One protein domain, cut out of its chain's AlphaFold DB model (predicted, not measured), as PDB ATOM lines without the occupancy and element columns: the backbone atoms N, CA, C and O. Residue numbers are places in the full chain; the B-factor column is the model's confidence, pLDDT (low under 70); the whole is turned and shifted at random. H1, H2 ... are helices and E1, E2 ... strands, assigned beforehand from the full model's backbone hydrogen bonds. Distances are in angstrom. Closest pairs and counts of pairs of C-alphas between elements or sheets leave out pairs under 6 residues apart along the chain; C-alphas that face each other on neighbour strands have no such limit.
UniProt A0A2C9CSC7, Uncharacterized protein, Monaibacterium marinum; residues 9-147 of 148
ATOM      1  N   TYR A   9      49.757  73.275 129.301       87.00
ATOM      2  CA  TYR A   9      50.981  72.622 129.752       87.00
ATOM      3  C   TYR A   9      51.672  73.521 130.767       87.00
ATOM      4  O   TYR A   9      51.810  74.719 130.527       87.00
ATOM      5  N   HIS A  10      52.116  72.936 131.869       87.69
ATOM      6  CA  HIS A  10      52.906  73.617 132.882       87.69
ATOM      7  C   HIS A  10      54.012  72.683 133.361       87.69
ATOM      8  O   HIS A  10      53.821  71.470 133.401       87.69
ATOM      9  N   GLU A  11      55.159  73.241 133.717       88.88
ATOM     10  CA  GLU A  11      56.253  72.520 134.352       88.88
ATOM     11  C   GLU A  11      56.711  73.330 135.558       88.88
ATOM     12  O   GLU A  11      56.914  74.541 135.432       88.88
ATOM     13  N   ASP A  12      56.799  72.683 136.720       85.38
ATOM     14  CA  ASP A  12      57.237  73.335 137.952       85.38
ATOM     15  C   ASP A  12      58.752  73.222 138.169       85.38
ATOM     16  O   ASP A  12      59.486  72.597 137.401       85.38
ATOM     17  N   VAL A  13      59.226  73.867 139.235       80.25
ATOM     18  CA  VAL A  13      60.652  73.954 139.583       80.25
ATOM     19  C   VAL A  13      61.296  72.603 139.906       80.25
ATOM     20  O   VAL A  13      62.512  72.477 139.786       80.25
ATOM     21  N   ASP A  14      60.497  71.594 140.255       82.06
ATOM     22  CA  ASP A  14      60.966  70.238 140.549       82.06
ATOM     23  C   ASP A  14      60.902  69.326 139.313       82.06
ATOM     24  O   ASP A  14      61.177  68.124 139.389       82.06
ATOM     25  N   GLY A  15      60.532  69.882 138.155       85.44
ATOM     26  CA  GLY A  15      60.379  69.147 136.906       85.44
ATOM     27  C   GLY A  15      59.102  68.309 136.852       85.44
ATOM     28  O   GLY A  15      59.016  67.374 136.046       85.44
ATOM     29  N   LEU A  16      58.104  68.597 137.697       88.25
ATOM     30  CA  LEU A  16      56.777  68.021 137.516       88.25
ATOM     31  C   LEU A  16      56.114  68.690 136.327       88.25
ATOM     32  O   LEU A  16      56.005  69.909 136.248       88.25
ATOM     33  N   ARG A  17      55.652  67.865 135.398       90.50
ATOM     34  CA  ARG A  17      55.028  68.287 134.152       90.50
ATOM     35  C   ARG A  17      53.546  67.978 134.207       90.50
ATOM     36  O   ARG A  17      53.149  66.854 134.525       90.50
ATOM     37  N   TYR A  18      52.741  68.966 133.860       91.50
ATOM     38  CA  TYR A  18      51.295  68.951 133.986       91.50
ATOM     39  C   TYR A  18      50.645  69.164 132.625       91.50
ATOM     40  O   TYR A  18      51.061  70.023 131.848       91.50
ATOM     41  N   TRP A  19      49.587  68.405 132.354       92.50
ATOM     42  CA  TRP A  19      48.738  68.585 131.182       92.50
ATOM     43  C   TRP A  19      47.284  68.620 131.608       92.50
ATOM     44  O   TRP A  19      46.841  67.722 132.320       92.50
ATOM     45  N   PHE A  20      46.535  69.601 131.113       91.50
ATOM     46  CA  PHE A  20      45.101  69.713 131.355       91.50
ATOM     47  C   PHE A  20      44.340  70.073 130.082       91.50
ATOM     48  O   PHE A  20      44.800  70.885 129.280       91.50
ATOM     49  N   GLY A  21      43.170  69.472 129.902       90.06
ATOM     50  CA  GLY A  21      42.255  69.755 128.801       90.06
ATOM     51  C   GLY A  21      41.406  68.535 128.455       90.06
ATOM     52  O   GLY A  21      41.407  67.551 129.202       90.06
ATOM     53  N   PRO A  22      40.708  68.531 127.307       88.00
ATOM     54  CA  PRO A  22      39.852  67.407 126.957       88.00
ATOM     55  C   PRO A  22      40.630  66.108 126.804       88.00
ATOM     56  O   PRO A  22      41.718  66.070 126.215       88.00
ATOM     57  N   TYR A  23      40.033  65.026 127.300       85.25
ATOM     58  CA  TYR A  23      40.667  63.719 127.435       85.25
ATOM     59  C   TYR A  23      41.363  63.258 126.152       85.25
ATOM     60  O   TYR A  23      42.538  62.888 126.176       85.25
ATOM     61  N   ASP A  24      40.662  63.301 125.017       80.88
ATOM     62  CA  ASP A  24      41.201  62.817 123.744       80.88
ATOM     63  C   ASP A  24      42.356  63.682 123.218       80.88
ATOM     64  O   ASP A  24      43.252  63.160 122.549       80.88
ATOM     65  N   VAL A  25      42.374  64.980 123.536       85.44
ATOM     66  CA  VAL A  25      43.433  65.903 123.103       85.44
ATOM     67  C   VAL A  25      44.680  65.710 123.963       85.44
ATOM     68  O   VAL A  25      45.764  65.479 123.420       85.44
ATOM     69  N   VAL A  26      44.529  65.696 125.294       86.69
ATOM     70  CA  VAL A  26      45.630  65.432 126.240       86.69
ATOM     71  C   VAL A  26      46.239  64.056 125.981       86.69
ATOM     72  O   VAL A  26      47.456  63.931 125.853       86.69
ATOM     73  N   ARG A  27      45.408  63.021 125.796       83.81
ATOM     74  CA  ARG A  27      45.870  61.662 125.485       83.81
ATOM     75  C   ARG A  27      46.702  61.605 124.203       83.81
ATOM     76  O   ARG A  27      47.760  60.975 124.196       83.81
ATOM     77  N   LYS A  28      46.241  62.228 123.113       83.50
ATOM     78  CA  LYS A  28      46.987  62.266 121.842       83.50
ATOM     79  C   LYS A  28      48.313  63.008 122.001       83.50
ATOM     80  O   LYS A  28      49.330  62.527 121.504       83.50
ATOM     81  N   ARG A  29      48.312  64.135 122.721       86.44
ATOM     82  CA  ARG A  29      49.515  64.941 122.966       86.44
ATOM     83  C   ARG A  29      50.547  64.179 123.789       86.44
ATOM     84  O   ARG A  29      51.684  64.065 123.345       86.44
ATOM     85  N   LEU A  30      50.140  63.575 124.905       83.62
ATOM     86  CA  LEU A  30      51.012  62.734 125.730       83.62
ATOM     87  C   LEU A  30      51.573  61.556 124.937       83.62
ATOM     88  O   LEU A  30      52.765  61.283 125.006       83.62
ATOM     89  N   ARG A  31      50.751  60.890 124.118       80.38
ATOM     90  CA  ARG A  31      51.229  59.804 123.257       80.38
ATOM     91  C   ARG A  31      52.278  60.273 122.248       80.38
ATOM     92  O   ARG A  31      53.186  59.508 121.948       80.38
ATOM     93  N   SER A  32      52.145  61.487 121.714       83.31
ATOM     94  CA  SER A  32      53.126  62.070 120.792       83.31
ATOM     95  C   SER A  32      54.407  62.514 121.497       83.31
ATOM     96  O   SER A  32      55.482  62.345 120.939       83.31
ATOM     97  N   GLN A  33      54.302  63.091 122.696       82.12
ATOM     98  CA  GLN A  33      55.454  63.599 123.448       82.12
ATOM     99  C   GLN A  33      56.257  62.482 124.119       82.12
ATOM    100  O   GLN A  33      57.467  62.593 124.242       82.12
ATOM    101  N   LEU A  34      55.596  61.393 124.516       77.00
ATOM    102  CA  LEU A  34      56.210  60.253 125.200       77.00
ATOM    103  C   LEU A  34      56.486  59.085 124.242       77.00
ATOM    104  O   LEU A  34      56.532  57.928 124.671       77.00
ATOM    105  N   GLN A  35      56.624  59.350 122.935       69.81
ATOM    106  CA  GLN A  35      56.968  58.312 121.961       69.81
ATOM    107  C   GLN A  35      58.313  57.677 122.337       69.81
ATOM    108  O   GLN A  35      59.359  58.304 122.231       69.81
ATOM    109  N   GLY A  36      58.271  56.421 122.792       65.38
ATOM    110  CA  GLY A  36      59.444  55.663 123.247       65.38
ATOM    111  C   GLY A  36      59.574  55.543 124.768       65.38
ATOM    112  O   GLY A  36      60.224  54.619 125.252       65.38
ATOM    113  N   GLU A  37      58.874  56.372 125.541       65.94
ATOM    114  CA  GLU A  37      59.022  56.451 126.998       65.94
ATOM    115  C   GLU A  37      57.788  55.894 127.727       65.94
ATOM    116  O   GLU A  37      57.137  56.542 128.546       65.94
ATOM    117  N   LEU A  38      57.462  54.627 127.449       61.06
ATOM    118  CA  LEU A  38      56.296  53.920 128.012       61.06
ATOM    119  C   LEU A  38      56.350  53.687 129.533       61.06
ATOM    120  O   LEU A  38      55.446  53.052 130.077       61.06
ATOM    121  N   ARG A  39      57.418  54.133 130.199       70.00
ATOM    122  CA  ARG A  39      57.694  53.879 131.617       70.00
ATOM    123  C   ARG A  39      57.522  55.110 132.505       70.00
ATOM    124  O   ARG A  39      57.793  55.006 133.695       70.00
ATOM    125  N   HIS A  40      57.069  56.246 131.964       78.81
ATOM    126  CA  HIS A  40      56.779  57.419 132.793       78.81
ATOM    127  C   HIS A  40      55.640  57.124 133.752       78.81
ATOM    128  O   HIS A  40      54.478  56.993 133.352       78.81
ATOM    129  N   VAL A  41      56.015  56.982 135.018       84.69
ATOM    130  CA  VAL A  41      55.091  56.854 136.131       84.69
ATOM    131  C   VAL A  41      54.541  58.239 136.440       84.69
ATOM    132  O   VAL A  41      55.271  59.224 136.484       84.69
ATOM    133  N   GLY A  42      53.233  58.305 136.626       89.25
ATOM    134  CA  GLY A  42      52.510  59.538 136.869       89.25
ATOM    135  C   GLY A  42      51.231  59.295 137.637       89.25
ATOM    136  O   GLY A  42      50.898  58.159 137.991       89.25
ATOM    137  N   VAL A  43      50.481  60.374 137.804       90.06
ATOM    138  CA  VAL A  43      49.089  60.331 138.243       90.06
ATOM    139  C   VAL A  43      48.209  61.085 137.258       90.06
ATOM    140  O   VAL A  43      48.669  61.959 136.522       90.06
ATOM    141  N   TYR A  44      46.931  60.734 137.225       90.19
ATOM    142  CA  TYR A  44      45.941  61.439 136.429       90.19
ATOM    143  C   TYR A  44      44.638  61.619 137.201       90.19
ATOM    144  O   TYR A  44      44.258  60.773 138.012       90.19
ATOM    145  N   ILE A  45      43.933  62.703 136.888       88.88
ATOM    146  CA  ILE A  45      42.572  62.985 137.331       88.88
ATOM    147  C   ILE A  45      41.730  63.145 136.070       88.88
ATOM    148  O   ILE A  45      41.997  63.998 135.230       88.88
ATOM    149  N   ALA A  46      40.711  62.314 135.919       86.69
ATOM    150  CA  ALA A  46      39.704  62.480 134.887       86.69
ATOM    151  C   ALA A  46      38.410  62.988 135.512       86.69
ATOM    152  O   ALA A  46      37.900  62.384 136.458       86.69
ATOM    153  N   GLN A  47      37.874  64.067 134.956       85.50
ATOM    154  CA  GLN A  47      36.657  64.720 135.419       85.50
ATOM    155  C   GLN A  47      35.591  64.684 134.329       85.50
ATOM    156  O   GLN A  47      35.881  64.886 133.153       85.50
ATOM    157  N   HIS A  48      34.340  64.462 134.722       83.19
ATOM    158  CA  HIS A  48      33.182  64.642 133.854       83.19
ATOM    159  C   HIS A  48      31.973  65.083 134.674       83.19
ATOM    160  O   HIS A  48      31.494  64.341 135.540       83.19
ATOM    161  N   GLY A  49      31.469  66.285 134.392       80.62
ATOM    162  CA  GLY A  49      30.510  66.948 135.272       80.62
ATOM    163  C   GLY A  49      31.091  67.065 136.685       80.62
ATOM    164  O   GLY A  49      32.211  67.540 136.865       80.62
ATOM    165  N   THR A  50      30.357  66.565 137.679       80.38
ATOM    166  CA  THR A  50      30.783  66.525 139.090       80.38
ATOM    167  C   THR A  50      31.540  65.249 139.475       80.38
ATOM    168  O   THR A  50      31.929  65.080 140.628       80.38
ATOM    169  N   GLY A  51      31.712  64.308 138.541       79.44
ATOM    170  CA  GLY A  51      32.359  63.027 138.804       79.44
ATOM    171  C   GLY A  51      33.861  63.066 138.543       79.44
ATOM    172  O   GLY A  51      34.291  63.537 137.492       79.44
ATOM    173  N   PHE A  52      34.639  62.476 139.454       82.94
ATOM    174  CA  PHE A  52      36.092  62.339 139.333       82.94
ATOM    175  C   PHE A  52      36.532  60.877 139.301       82.94
ATOM    176  O   PHE A  52      35.906  59.986 139.886       82.94
ATOM    177  N   ARG A  53      37.668  60.636 138.651       83.31
ATOM    178  CA  ARG A  53      38.442  59.406 138.756       83.31
ATOM    179  C   ARG A  53      39.919  59.745 138.814       83.31
ATOM    180  O   ARG A  53      40.437  60.368 137.897       83.31
ATOM    181  N   VAL A  54      40.581  59.264 139.853       84.56
ATOM    182  CA  VAL A  54      42.030  59.364 140.019       84.56
ATOM    183  C   VAL A  54      42.657  58.016 139.658       84.56
ATOM    184  O   VAL A  54      42.002  56.976 139.786       84.56
ATOM    185  N   GLY A  55      43.884  58.026 139.153       83.50
ATOM    186  CA  GLY A  55      44.677  56.815 138.990       83.50
ATOM    187  C   GLY A  55      46.159  57.108 138.799       83.50
ATOM    188  O   GLY A  55      46.560  58.255 138.604       83.50
ATOM    189  N   GLU A  56      46.965  56.052 138.815       86.44
ATOM    190  CA  GLU A  56      48.422  56.112 138.849       86.44
ATOM    191  C   GLU A  56      49.097  55.196 137.807       86.44
ATOM    192  O   GLU A  56      48.477  54.406 137.078       86.44
ATOM    193  N   GLY A  57      50.422  55.258 137.758       82.06
ATOM    194  CA  GLY A  57      51.263  54.270 137.088       82.06
ATOM    195  C   GLY A  57      51.800  54.754 135.749       82.06
ATOM    196  O   GLY A  57      51.918  55.949 135.514       82.06
ATOM    197  N   GLU A  58      52.173  53.813 134.878       83.94
ATOM    198  CA  GLU A  58      52.736  54.121 133.560       83.94
ATOM    199  C   GLU A  58      51.669  54.770 132.670       83.94
ATOM    200  O   GLU A  58      50.871  54.084 132.017       83.94
ATOM    201  N   ILE A  59      51.642  56.101 132.672       81.12
ATOM    202  CA  ILE A  59      50.554  56.894 132.105       81.12
ATOM    203  C   ILE A  59      50.300  56.561 130.631       81.12
ATOM    204  O   ILE A  59      49.138  56.308 130.303       81.12
ATOM    205  N   PRO A  60      51.313  56.420 129.748       73.50
ATOM    206  CA  PRO A  60      51.069  56.006 128.366       73.50
ATOM    207  C   PRO A  60      50.285  54.689 128.262       73.50
ATOM    208  O   PRO A  60      49.296  54.600 127.535       73.50
ATOM    209  N   LYS A  61      50.661  53.671 129.053       74.88
ATOM    210  CA  LYS A  61      49.987  52.361 129.033       74.88
ATOM    211  C   LYS A  61      48.591  52.423 129.647       74.88
ATOM    212  O   LYS A  61      47.678  51.752 129.163       74.88
ATOM    213  N   ARG A  62      48.408  53.204 130.713       74.94
ATOM    214  CA  ARG A  62      47.106  53.395 131.372       74.94
ATOM    215  C   ARG A  62      46.130  54.126 130.449       74.94
ATOM    216  O   ARG A  62      45.014  53.644 130.265       74.94
ATOM    217  N   LEU A  63      46.559  55.215 129.812       70.12
ATOM    218  CA  LEU A  63      45.736  55.987 128.877       70.12
ATOM    219  C   LEU A  63      45.339  55.182 127.633       70.12
ATOM    220  O   LEU A  63      44.257  55.404 127.089       70.12
ATOM    221  N   ASP A  64      46.164  54.225 127.196       68.56
ATOM    222  CA  ASP A  64      45.827  53.335 126.078       68.56
ATOM    223  C   ASP A  64      44.888  52.185 126.456       68.56
ATOM    224  O   ASP A  64      44.014  51.819 125.666       68.56
ATOM    225  N   ARG A  65      45.015  51.639 127.671       63.94
ATOM    226  CA  ARG A  65      44.102  50.599 128.181       63.94
ATOM    227  C   ARG A  65      42.729  51.158 128.544       63.94
ATOM    228  O   ARG A  65      41.721  50.460 128.416       63.94
ATOM    229  N   HIS A  66      42.661  52.409 128.988       55.53
ATOM    230  CA  HIS A  66      41.402  53.052 129.335       55.53
ATOM    231  C   HIS A  66      40.724  53.640 128.085       55.53
ATOM    232  O   HIS A  66      41.035  54.740 127.628       55.53
ATOM    233  N   ARG A  67      39.708  52.933 127.557       51.03
ATOM    234  CA  ARG A  67      38.640  53.527 126.725       51.03
ATOM    235  C   ARG A  67      37.838  54.521 127.585       51.03
ATOM    236  O   ARG A  67      36.700  54.237 127.922       51.03
ATOM    237  N   SER A  68      38.426  55.667 127.915       50.22
ATOM    238  CA  SER A  68      37.986  56.572 128.981       50.22
ATOM    239  C   SER A  68      37.937  55.902 130.372       50.22
ATOM    240  O   SER A  68      37.437  54.783 130.529       50.22
ATOM    241  N   PRO A  69      38.442  56.558 131.429       47.94
ATOM    242  CA  PRO A  69      38.210  56.147 132.815       47.94
ATOM    243  C   PRO A  69      36.713  56.059 133.166       47.94
ATOM    244  O   PRO A  69      36.339  55.413 134.147       47.94
ATOM    245  N   LEU A  70      35.846  56.634 132.335       53.22
ATOM    246  CA  LEU A  70      34.402  56.594 132.444       53.22
ATOM    247  C   LEU A  70      33.904  55.712 131.293       53.22
ATOM    248  O   LEU A  70      33.921  56.124 130.139       53.22
ATOM    249  N   LYS A  71      33.510  54.464 131.587       52.66
ATOM    250  CA  LYS A  71      33.172  53.398 130.609       52.66
ATOM    251  C   LYS A  71      32.031  53.739 129.618       52.66
ATOM    252  O   LYS A  71      31.591  52.868 128.875       52.66
ATOM    253  N   ASN A  72      31.540  54.974 129.596       49.31
ATOM    254  CA  ASN A  72      30.443  55.430 128.763       49.31
ATOM    255  C   ASN A  72      30.974  56.231 127.549       49.31
ATOM    256  O   ASN A  72      31.592  57.279 127.724       49.31
ATOM    257  N   PRO A  73      30.742  55.785 126.304       46.28
ATOM    258  CA  PRO A  73      31.207  56.482 125.106       46.28
ATOM    259  C   PRO A  73      30.605  57.884 124.912       46.28
ATOM    260  O   PRO A  73      31.242  58.686 124.241       46.28
ATOM    261  N   LYS A  74      29.456  58.213 125.529       44.25
ATOM    262  CA  LYS A  74      28.901  59.585 125.526       44.25
ATOM    263  C   LYS A  74      29.700  60.559 126.401       44.25
ATOM    264  O   LYS A  74      29.692  61.749 126.146       44.25
ATOM    265  N   ILE A  75      30.423  60.035 127.390       50.41
ATOM    266  CA  ILE A  75      31.235  60.799 128.347       50.41
ATOM    267  C   ILE A  75      32.614  61.164 127.766       50.41
ATOM    268  O   ILE A  75      33.308  62.039 128.274       50.41
ATOM    269  N   LYS A  76      33.031  60.502 126.681       52.56
ATOM    270  CA  LYS A  76      34.339  60.734 126.049       52.56
ATOM    271  C   LYS A  76      34.516  62.144 125.486       52.56
ATOM    272  O   LYS A  76      35.648  62.607 125.465       52.56
ATOM    273  N   GLY A  77      33.432  62.780 125.036       58.66
ATOM    274  CA  GLY A  77      33.483  64.111 124.424       58.66
ATOM    275  C   GLY A  77      33.761  65.227 125.430       58.66
ATOM    276  O   GLY A  77      34.568  66.103 125.145       58.66
ATOM    277  N   ASP A  78      33.169  65.127 126.624       70.31
ATOM    278  CA  ASP A  78      33.145  66.233 127.594       70.31
ATOM    279  C   ASP A  78      34.076  66.015 128.797       70.31
ATOM    280  O   ASP A  78      34.170  66.860 129.686       70.31
ATOM    281  N   ALA A  79      34.759  64.869 128.867       80.88
ATOM    282  CA  ALA A  79      35.665  64.583 129.971       80.88
ATOM    283  C   ALA A  79      36.951  65.419 129.875       80.88
ATOM    284  O   ALA A  79      37.655  65.385 128.860       80.88
ATOM    285  N   GLN A  80      37.297  66.098 130.966       87.19
ATOM    286  CA  GLN A  80      38.594  66.743 131.148       87.19
ATOM    287  C   GLN A  80      39.586  65.740 131.739       87.19
ATOM    288  O   GLN A  80      39.224  64.863 132.529       87.19
ATOM    289  N   LEU A  81      40.846  65.855 131.341       88.75
ATOM    290  CA  LEU A  81      41.944  65.043 131.830       88.75
ATOM    291  C   LEU A  81      43.055  65.957 132.328       88.75
ATOM    292  O   LEU A  81      43.617  66.728 131.555       88.75
ATOM    293  N   PHE A  82      43.390  65.805 133.600       92.06
ATOM    294  CA  PHE A  82      44.590  66.334 134.218       92.06
ATOM    295  C   PHE A  82      45.605  65.196 134.361       92.06
ATOM    296  O   PHE A  82      45.260  64.114 134.840       92.06
ATOM    297  N   VAL A  83      46.852  65.412 133.965       91.44
ATOM    298  CA  VAL A  83      47.953  64.454 134.132       91.44
ATOM    299  C   VAL A  83      49.135  65.169 134.752       91.44
ATOM    300  O   VAL A  83      49.504  66.234 134.273       91.44
ATOM    301  N   CYS A  84      49.758  64.544 135.750       92.19
ATOM    302  CA  CYS A  84      51.053  64.946 136.279       92.19
ATOM    303  C   CYS A  84      52.070  63.816 136.073       92.19
ATOM    304  O   CYS A  84      51.816  62.662 136.436       92.19
ATOM    305  N   LEU A  85      53.216  64.153 135.481       89.31
ATOM    306  CA  LEU A  85      54.388  63.289 135.367       89.31
ATOM    307  C   LEU A  85      55.552  63.962 136.078       89.31
ATOM    308  O   LEU A  85      55.888  65.091 135.736       89.31
ATOM    309  N   GLY A  86      56.216  63.259 136.986       83.94
ATOM    310  CA  GLY A  86      57.489  63.720 137.529       83.94
ATOM    311  C   GLY A  86      58.680  62.965 136.954       83.94
ATOM    312  O   GLY A  86      58.517  61.926 136.301       83.94
ATOM    313  N   PRO A  87      59.900  63.460 137.201       81.69
ATOM    314  CA  PRO A  87      61.106  62.709 136.901       81.69
ATOM    315  C   PRO A  87      61.129  61.401 137.717       81.69
ATOM    316  O   PRO A  87      60.582  61.355 138.822       81.69
ATOM    317  N   PRO A  88      61.798  60.335 137.236       74.12
ATOM    318  CA  PRO A  88      61.836  59.039 137.926       74.12
ATOM    319  C   PRO A  88      62.349  59.094 139.373       74.12
ATOM    320  O   PRO A  88      62.001  58.231 140.172       74.12
ATOM    321  N   ALA A  89      63.157  60.106 139.707       71.00
ATOM    322  CA  ALA A  89      63.652  60.352 141.062       71.00
ATOM    323  C   ALA A  89      62.555  60.814 142.043       71.00
ATOM    324  O   ALA A  89      62.698  60.633 143.247       71.00
ATOM    325  N   ILE A  90      61.470  61.400 141.528       68.88
ATOM    326  CA  ILE A  90      60.373  62.002 142.302       68.88
ATOM    327  C   ILE A  90      59.082  61.171 142.171       68.88
ATOM    328  O   ILE A  90      58.255  61.153 143.077       68.88
ATOM    329  N   PHE A  91      58.908  60.459 141.052       77.31
ATOM    330  CA  PHE A  91      57.728  59.649 140.734       77.31
ATOM    331  C   PHE A  91      58.064  58.157 140.661       77.31
ATOM    332  O   PHE A  91      57.944  57.499 139.624       77.31
ATOM    333  N   SER A  92      58.459  57.579 141.792       84.06
ATOM    334  CA  SER A  92      58.438  56.122 141.923       84.06
ATOM    335  C   SER A  92      56.994  55.598 141.947       84.06
ATOM    336  O   SER A  92      56.044  56.313 142.272       84.06
ATOM    337  N   LYS A  93      56.805  54.308 141.644       82.50
ATOM    338  CA  LYS A  93      55.479  53.666 141.714       82.50
ATOM    339  C   LYS A  93      54.854  53.772 143.111       82.50
ATOM    340  O   LYS A  93      53.642  53.935 143.219       82.50
ATOM    341  N   SER A  94      55.670  53.692 144.162       83.38
ATOM    342  CA  SER A  94      55.207  53.819 145.546       83.38
ATOM    343  C   SER A  94      54.759  55.245 145.864       83.38
ATOM    344  O   SER A  94      53.686  55.421 146.432       83.38
ATOM    345  N   GLN A  95      55.511  56.264 145.427       85.06
ATOM    346  CA  GLN A  95      55.120  57.672 145.601       85.06
ATOM    347  C   GLN A  95      53.842  57.996 144.820       85.06
ATOM    348  O   GLN A  95      52.922  58.588 145.374       85.06
ATOM    349  N   ALA A  96      53.720  57.524 143.574       86.38
ATOM    350  CA  ALA A  96      52.514  57.718 142.765       86.38
ATOM    351  C   ALA A  96      51.251  57.131 143.421       86.38
ATOM    352  O   ALA A  96      50.174  57.709 143.300       86.38
ATOM    353  N   LEU A  97      51.383  56.020 144.154       84.50
ATOM    354  CA  LEU A  97      50.278  55.440 144.917       84.50
ATOM    355  C   LEU A  97      49.895  56.308 146.125       84.50
ATOM    356  O   LEU A  97      48.709  56.486 146.399       84.50
ATOM    357  N   VAL A  98      50.869  56.852 146.862       86.19
ATOM    358  CA  VAL A  98      50.593  57.791 147.967       86.19
ATOM    359  C   VAL A  98      49.854  59.022 147.430       86.19
ATOM    360  O   VAL A  98      48.794  59.376 147.950       86.19
ATOM    361  N   ILE A  99      50.339  59.581 146.319       88.75
ATOM    362  CA  ILE A  99      49.730  60.727 145.635       88.75
ATOM    363  C   ILE A  99      48.298  60.413 145.180       88.75
ATOM    364  O   ILE A  99      47.380  61.179 145.471       88.75
ATOM    365  N   GLU A 100      48.068  59.274 144.515       87.19
ATOM    366  CA  GLU A 100      46.727  58.839 144.098       87.19
ATOM    367  C   GLU A 100      45.758  58.797 145.283       87.19
ATOM    368  O   GLU A 100      44.635  59.289 145.183       87.19
ATOM    369  N   ASN A 101      46.186  58.236 146.417       84.38
ATOM    370  CA  ASN A 101      45.335  58.125 147.597       84.38
ATOM    371  C   ASN A 101      45.005  59.477 148.211       84.38
ATOM    372  O   ASN A 101      43.861  59.695 148.614       84.38
ATOM    373  N   TYR A 102      45.981  60.379 148.283       88.00
ATOM    374  CA  TYR A 102      45.747  61.741 148.744       88.00
ATOM    375  C   TYR A 102      44.699  62.441 147.865       88.00
ATOM    376  O   TYR A 102      43.681  62.924 148.367       88.00
ATOM    377  N   LEU A 103      44.884  62.408 146.542       88.44
ATOM    378  CA  LEU A 103      43.961  63.014 145.580       88.44
ATOM    379  C   LEU A 103      42.567  62.374 145.638       88.44
ATOM    380  O   LEU A 103      41.559  63.078 145.612       88.44
ATOM    381  N   ALA A 104      42.489  61.048 145.771       84.44
ATOM    382  CA  ALA A 104      41.225  60.337 145.919       84.44
ATOM    383  C   ALA A 104      40.485  60.755 147.199       84.44
ATOM    384  O   ALA A 104      39.281  60.994 147.139       84.44
ATOM    385  N   LYS A 105      41.184  60.909 148.333       85.06
ATOM    386  CA  LYS A 105      40.583  61.408 149.582       85.06
ATOM    387  C   LYS A 105      40.017  62.818 149.407       85.06
ATOM    388  O   LYS A 105      38.891  63.065 149.830       85.06
ATOM    389  N   LYS A 106      40.767  63.719 148.763       88.75
ATOM    390  CA  LYS A 106      40.338  65.110 148.543       88.75
ATOM    391  C   LYS A 106      39.152  65.225 147.583       88.75
ATOM    392  O   LYS A 106      38.218  65.961 147.873       88.75
ATOM    393  N   LEU A 107      39.162  64.477 146.478       85.25
ATOM    394  CA  LEU A 107      38.158  64.600 145.414       85.25
ATOM    395  C   LEU A 107      36.918  63.714 145.608       85.25
ATOM    396  O   LEU A 107      35.847  64.039 145.102       85.25
ATOM    397  N   LEU A 108      37.048  62.566 146.283       80.69
ATOM    398  CA  LEU A 108      35.982  61.557 146.405       80.69
ATOM    399  C   LEU A 108      35.466  61.371 147.841       80.69
ATOM    400  O   LEU A 108      34.483  60.649 148.031       80.69
ATOM    401  N   GLY A 109      36.112  62.000 148.828       75.75
ATOM    402  CA  GLY A 109      35.798  61.885 150.252       75.75
ATOM    403  C   GLY A 109      36.455  60.688 150.953       75.75
ATOM    404  O   GLY A 109      36.878  59.709 150.334       75.75
ATOM    405  N   GLU A 110      36.504  60.749 152.287       64.69
ATOM    406  CA  GLU A 110      37.222  59.798 153.158       64.69
ATOM    407  C   GLU A 110      36.660  58.362 153.128       64.69
ATOM    408  O   GLU A 110      37.362  57.407 153.451       64.69
ATOM    409  N   GLY A 111      35.411  58.174 152.692       52.41
ATOM    410  CA  GLY A 111      34.754  56.860 152.652       52.41
ATOM    411  C   GLY A 111      35.125  55.976 151.453       52.41
ATOM    412  O   GLY A 111      34.714  54.819 151.403       52.41
ATOM    413  N   ARG A 112      35.876  56.494 150.470       51.16
ATOM    414  CA  ARG A 112      36.272  55.768 149.243       51.16
ATOM    415  C   ARG A 112      37.771  55.473 149.181       51.16
ATOM    416  O   ARG A 112      38.347  55.368 148.100       51.16
ATOM    417  N   ILE A 113      38.404  55.319 150.342       51.91
ATOM    418  CA  ILE A 113      39.792  54.870 150.443       51.91
ATOM    419  C   ILE A 113      39.851  53.410 149.974       51.91
ATOM    420  O   ILE A 113      39.241  52.529 150.580       51.91
ATOM    421  N   TYR A 114      40.609  53.125 148.911       52.44
ATOM    422  CA  TYR A 114      40.946  51.757 148.502       52.44
ATOM    423  C   TYR A 114      41.978  51.174 149.489       52.44
ATOM    424  O   TYR A 114      43.141  50.931 149.171       52.44
ATOM    425  N   GLY A 115      41.534  50.971 150.733       43.88
ATOM    426  CA  GLY A 115      42.325  50.719 151.942       43.88
ATOM    427  C   GLY A 115      43.027  49.364 152.038       43.88
ATOM    428  O   GLY A 115      43.341  48.925 153.136       43.88
ATOM    429  N   ARG A 116      43.298  48.687 150.917       42.38
ATOM    430  CA  ARG A 116      44.107  47.454 150.900       42.38
ATOM    431  C   ARG A 116      45.397  47.548 150.090       42.38
ATOM    432  O   ARG A 116      46.300  46.773 150.367       42.38
ATOM    433  N   ALA A 117      45.526  48.490 149.152       47.50
ATOM    434  CA  ALA A 117      46.752  48.635 148.355       47.50
ATOM    435  C   ALA A 117      47.833  49.483 149.056       47.50
ATOM    436  O   ALA A 117      49.019  49.289 148.819       47.50
ATOM    437  N   ILE A 118      47.431  50.397 149.947       49.72
ATOM    438  CA  ILE A 118      48.325  51.383 150.583       49.72
ATOM    439  C   ILE A 118      49.297  50.710 151.557       49.72
ATOM    440  O   ILE A 118      50.508  50.879 151.444       49.72
ATOM    441  N   ALA A 119      48.772  49.882 152.466       46.94
ATOM    442  CA  ALA A 119      49.570  49.237 153.507       46.94
ATOM    443  C   ALA A 119      50.610  48.247 152.946       46.94
ATOM    444  O   ALA A 119      51.665  48.068 153.541       46.94
ATOM    445  N   SER A 120      50.348  47.629 151.786       46.84
ATOM    446  CA  SER A 120      51.274  46.671 151.165       46.84
ATOM    447  C   SER A 120      52.295  47.296 150.210       46.84
ATOM    448  O   SER A 120      53.151  46.583 149.701       46.84
ATOM    449  N   SER A 121      52.169  48.582 149.869       48.31
ATOM    450  CA  SER A 121      52.958  49.207 148.791       48.31
ATOM    451  C   SER A 121      53.672  50.494 149.206       48.31
ATOM    452  O   SER A 121      54.687  50.833 148.600       48.31
ATOM    453  N   ALA A 122      53.227  51.146 150.287       54.78
ATOM    454  CA  ALA A 122      54.041  52.113 151.025       54.78
ATOM    455  C   ALA A 122      55.213  51.443 151.769       54.78
ATOM    456  O   ALA A 122      56.132  52.129 152.187       54.78
ATOM    457  N   SER A 123      55.243  50.106 151.863       57.19
ATOM    458  CA  SER A 123      56.295  49.336 152.547       57.19
ATOM    459  C   SER A 123      57.712  49.518 151.979       57.19
ATOM    460  O   SER A 123      58.655  48.963 152.531       57.19
ATOM    461  N   GLY A 124      57.862  50.219 150.848       67.69
ATOM    462  CA  GLY A 124      59.152  50.569 150.246       67.69
ATOM    463  C   GLY A 124      59.560  52.036 150.416       67.69
ATOM    464  O   GLY A 124      60.590  52.416 149.870       67.69
ATOM    465  N   LEU A 125      58.758  52.855 151.105       74.56
ATOM    466  CA  LEU A 125      59.088  54.238 151.447       74.56
ATOM    467  C   LEU A 125      59.316  54.345 152.954       74.56
ATOM    468  O   LEU A 125      58.605  53.716 153.737       74.56
ATOM    469  N   ASP A 126      60.306  55.139 153.342       82.12
ATOM    470  CA  ASP A 126      60.438  55.625 154.710       82.12
ATOM    471  C   ASP A 126      59.484  56.811 154.948       82.12
ATOM    472  O   ASP A 126      58.834  57.306 154.021       82.12
ATOM    473  N   ASP A 127      59.396  57.280 156.194       80.38
ATOM    474  CA  ASP A 127      58.508  58.389 156.568       80.38
ATOM    475  C   ASP A 127      58.798  59.661 155.751       80.38
ATOM    476  O   ASP A 127      57.879  60.371 155.345       80.38
ATOM    477  N   THR A 128      60.074  59.905 155.432       85.06
ATOM    478  CA  THR A 128      60.509  61.017 154.575       85.06
ATOM    479  C   THR A 128      59.942  60.891 153.163       85.06
ATOM    480  O   THR A 128      59.415  61.855 152.607       85.06
ATOM    481  N   GLY A 129      60.020  59.698 152.569       82.06
ATOM    482  CA  GLY A 129      59.488  59.417 151.242       82.06
ATOM    483  C   GLY A 129      57.966  59.526 151.171       82.06
ATOM    484  O   GLY A 129      57.441  59.949 150.138       82.06
ATOM    485  N   VAL A 130      57.261  59.178 152.254       83.56
ATOM    486  CA  VAL A 130      55.809  59.377 152.371       83.56
ATOM    487  C   VAL A 130      55.474  60.864 152.449       83.56
ATOM    488  O   VAL A 130      54.682  61.326 151.632       83.56
ATOM    489  N   ALA A 131      56.109  61.617 153.353       84.00
ATOM    490  CA  ALA A 131      55.868  63.053 153.514       84.00
ATOM    491  C   ALA A 131      56.118  63.825 152.210       84.00
ATOM    492  O   ALA A 131      55.274  64.592 151.760       84.00
ATOM    493  N   HIS A 132      57.223  63.526 151.526       87.06
ATOM    494  CA  HIS A 132      57.530  64.136 150.235       87.06
ATOM    495  C   HIS A 132      56.470  63.826 149.162       87.06
ATOM    496  O   HIS A 132      56.110  64.689 148.363       87.06
ATOM    497  N   ALA A 133      55.936  62.599 149.130       86.44
ATOM    498  CA  ALA A 133      54.861  62.246 148.205       86.44
ATOM    499  C   ALA A 133      53.544  62.967 148.538       86.44
ATOM    500  O   ALA A 133      52.801  63.323 147.624       86.44
ATOM    501  N   GLU A 134      53.251  63.192 149.819       88.75
ATOM    502  CA  GLU A 134      52.094  63.982 150.246       88.75
ATOM    503  C   GLU A 134      52.238  65.456 149.851       88.75
ATOM    504  O   GLU A 134      51.296  66.007 149.284       88.75
ATOM    505  N   ASP A 135      53.417  66.058 150.030       90.44
ATOM    506  CA  ASP A 135      53.700  67.434 149.592       90.44
ATOM    507  C   ASP A 135      53.481  67.598 148.083       90.44
ATOM    508  O   ASP A 135      52.803  68.521 147.627       90.44
ATOM    509  N   ILE A 136      53.977  66.653 147.284       90.12
ATOM    510  CA  ILE A 136      53.723  66.622 145.839       90.12
ATOM    511  C   ILE A 136      52.222  66.522 145.548       90.12
ATOM    512  O   ILE A 136      51.714  67.196 144.651       90.12
ATOM    513  N   ALA A 137      51.497  65.684 146.290       90.44
ATOM    514  CA  ALA A 137      50.066  65.507 146.098       90.44
ATOM    515  C   ALA A 137      49.264  66.776 146.421       90.44
ATOM    516  O   ALA A 137      48.278  67.052 145.732       90.44
ATOM    517  N   VAL A 138      49.693  67.555 147.421       92.44
ATOM    518  CA  VAL A 138      49.132  68.878 147.737       92.44
ATOM    519  C   VAL A 138      49.271  69.799 146.531       92.44
ATOM    520  O   VAL A 138      48.260  70.300 146.046       92.44
ATOM    521  N   ARG A 139      50.479  69.930 145.976       91.81
ATOM    522  CA  ARG A 139      50.727  70.793 144.806       91.81
ATOM    523  C   ARG A 139      49.923  70.367 143.587       91.81
ATOM    524  O   ARG A 139      49.301  71.190 142.932       91.81
ATOM    525  N   ILE A 140      49.869  69.063 143.309       91.44
ATOM    526  CA  ILE A 140      49.058  68.525 142.207       91.44
ATOM    527  C   ILE A 140      47.583  68.901 142.380       91.44
ATOM    528  O   ILE A 140      46.915  69.234 141.402       91.44
ATOM    529  N   TYR A 141      47.068  68.834 143.609       91.88
ATOM    530  CA  TYR A 141      45.690  69.204 143.912       91.88
ATOM    531  C   TYR A 141      45.445  70.712 143.771       91.88
ATOM    532  O   TYR A 141      44.406  71.108 143.246       91.88
ATOM    533  N   GLU A 142      46.387  71.549 144.204       91.62
ATOM    534  CA  GLU A 142      46.329  73.006 144.045       91.62
ATOM    535  C   GLU A 142      46.324  73.399 142.565       91.62
ATOM    536  O   GLU A 142      45.366  74.026 142.115       91.62
ATOM    537  N   HIS A 143      47.289  72.907 141.778       89.75
ATOM    538  CA  HIS A 143      47.327  73.107 140.324       89.75
ATOM    539  C   HIS A 143      46.058  72.616 139.633       89.75
ATOM    540  O   HIS A 143      45.597  73.229 138.676       89.75
ATOM    541  N   PHE A 144      45.478  71.504 140.084       89.56
ATOM    542  CA  PHE A 144      44.211  71.028 139.541       89.56
ATOM    543  C   PHE A 144      43.064  72.018 139.806       89.56
ATOM    544  O   PHE A 144      42.320  72.330 138.879       89.56
ATOM    545  N   ASN A 145      42.944  72.545 141.028       88.81
ATOM    546  CA  ASN A 145      41.884  73.495 141.390       88.81
ATOM    547  C   ASN A 145      42.040  74.870 140.731       88.81
ATOM    548  O   ASN A 145      41.049  75.563 140.552       88.81
ATOM    549  N   GLU A 146      43.252  75.281 140.367       87.94
ATOM    550  CA  GLU A 146      43.460  76.520 139.602       87.94
ATOM    551  C   GLU A 146      42.966  76.408 138.148       87.94
ATOM    552  O   GLU A 146      42.728  77.416 137.478       87.94
ATOM    553  N   LEU A 147      42.843  75.182 137.632       81.44
ATOM    554  CA  LEU A 147      42.507  74.913 136.235       81.44
ATOM    555  C   LEU A 147      41.036  74.551 135.998       81.44
ATOM    556  O   LEU A 147      40.601  74.631 134.844       81.44
TER     557      LEU A 147
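What this domain is: This is residues 9 to 147 of the 148 residues of an uncharacterized protein of Monaibacterium marinum (UniProt A0A2C9CSC7). A twisted sheet of five strands makes the middle layer, with the long helices H3 and H4 packed over one face and the shorter H1 and H2 over the other. H3 runs along E3 and E4, while H4 slants over E5 and E2 with its last residues. The 139 printed residues, class mixed, helices and strands, have four named helices and five named strands, in the order E1 E2 H1 E3 E4 H2 E5 H3 H4; across the antiparallel sheet the order is E1 E2 E5 E3 E4. The whole is compact, with a radius of gyration of the C-alphas of 14.3 A, and spans 42 by 36 by 28 A.

How they stand to each other: Start at E1, residues 9 to 11, an edge strand forming a hairpin with E2, residues 17 to 22; N 18 and O 10 are 2.8 A apart, within hydrogen-bond range. E3, residues 41 to 48, and edge strand E4, residues 51 to 58, form another hairpin, with N 46 and O 53 at 2.8 A. E5, residues 80 to 85, has N 83 and O 19 of E2 at 2.8 A, and N 82 and O 45 of E3 at 2.8 A. H1, residues 23 to 33, is on the sheet at a height of 9.2 A. H2, residues 59 to 65, is on the same face and only just touches H1, with 3 pairs of C-alphas within 8 A; the closest are Arg 31 and Pro 60, 6.4 A. H3, residues 93 to 108, is on the opposite face, with Gly 55 and Glu 100 its closest C-alphas to E4, at 5.9 A. H4, residues 127 to 147, touches H3 at a steep tilt of 47 degrees, the same way; the closest C-alphas, Ile 99 and Ala 137, are 4.8 A apart. These are three layers, helices on both faces of a sheet. E2, H1, E3 and E4, H2, E5 are split strand-helix-strand units, each with another strand between its two parallel strands and a right-handed crossover. Every O i to N i+4 pair is within hydrogen-bond range in H1, H2 and H3; in H4, 16 of 17 are.

Where its parts are: Find C-alpha 9 at (50.981, 72.622, 129.752), where E1 begins. E3 covers 23.4 A, E4 22.8 A and H3 21.6 A. H4 covers 30.7 A, ending at C-alpha 147, (42.507, 74.913, 136.235).

The domain as a whole: The farthest C-alphas, Lys 74 and Asp 126, are 43.2 A apart. The printed part has no cut; its long links are H2 to E5 and H3 to H4. Confidence is under 70 at residues 35 to 38, 64 to 77, 90 and 110 to 124.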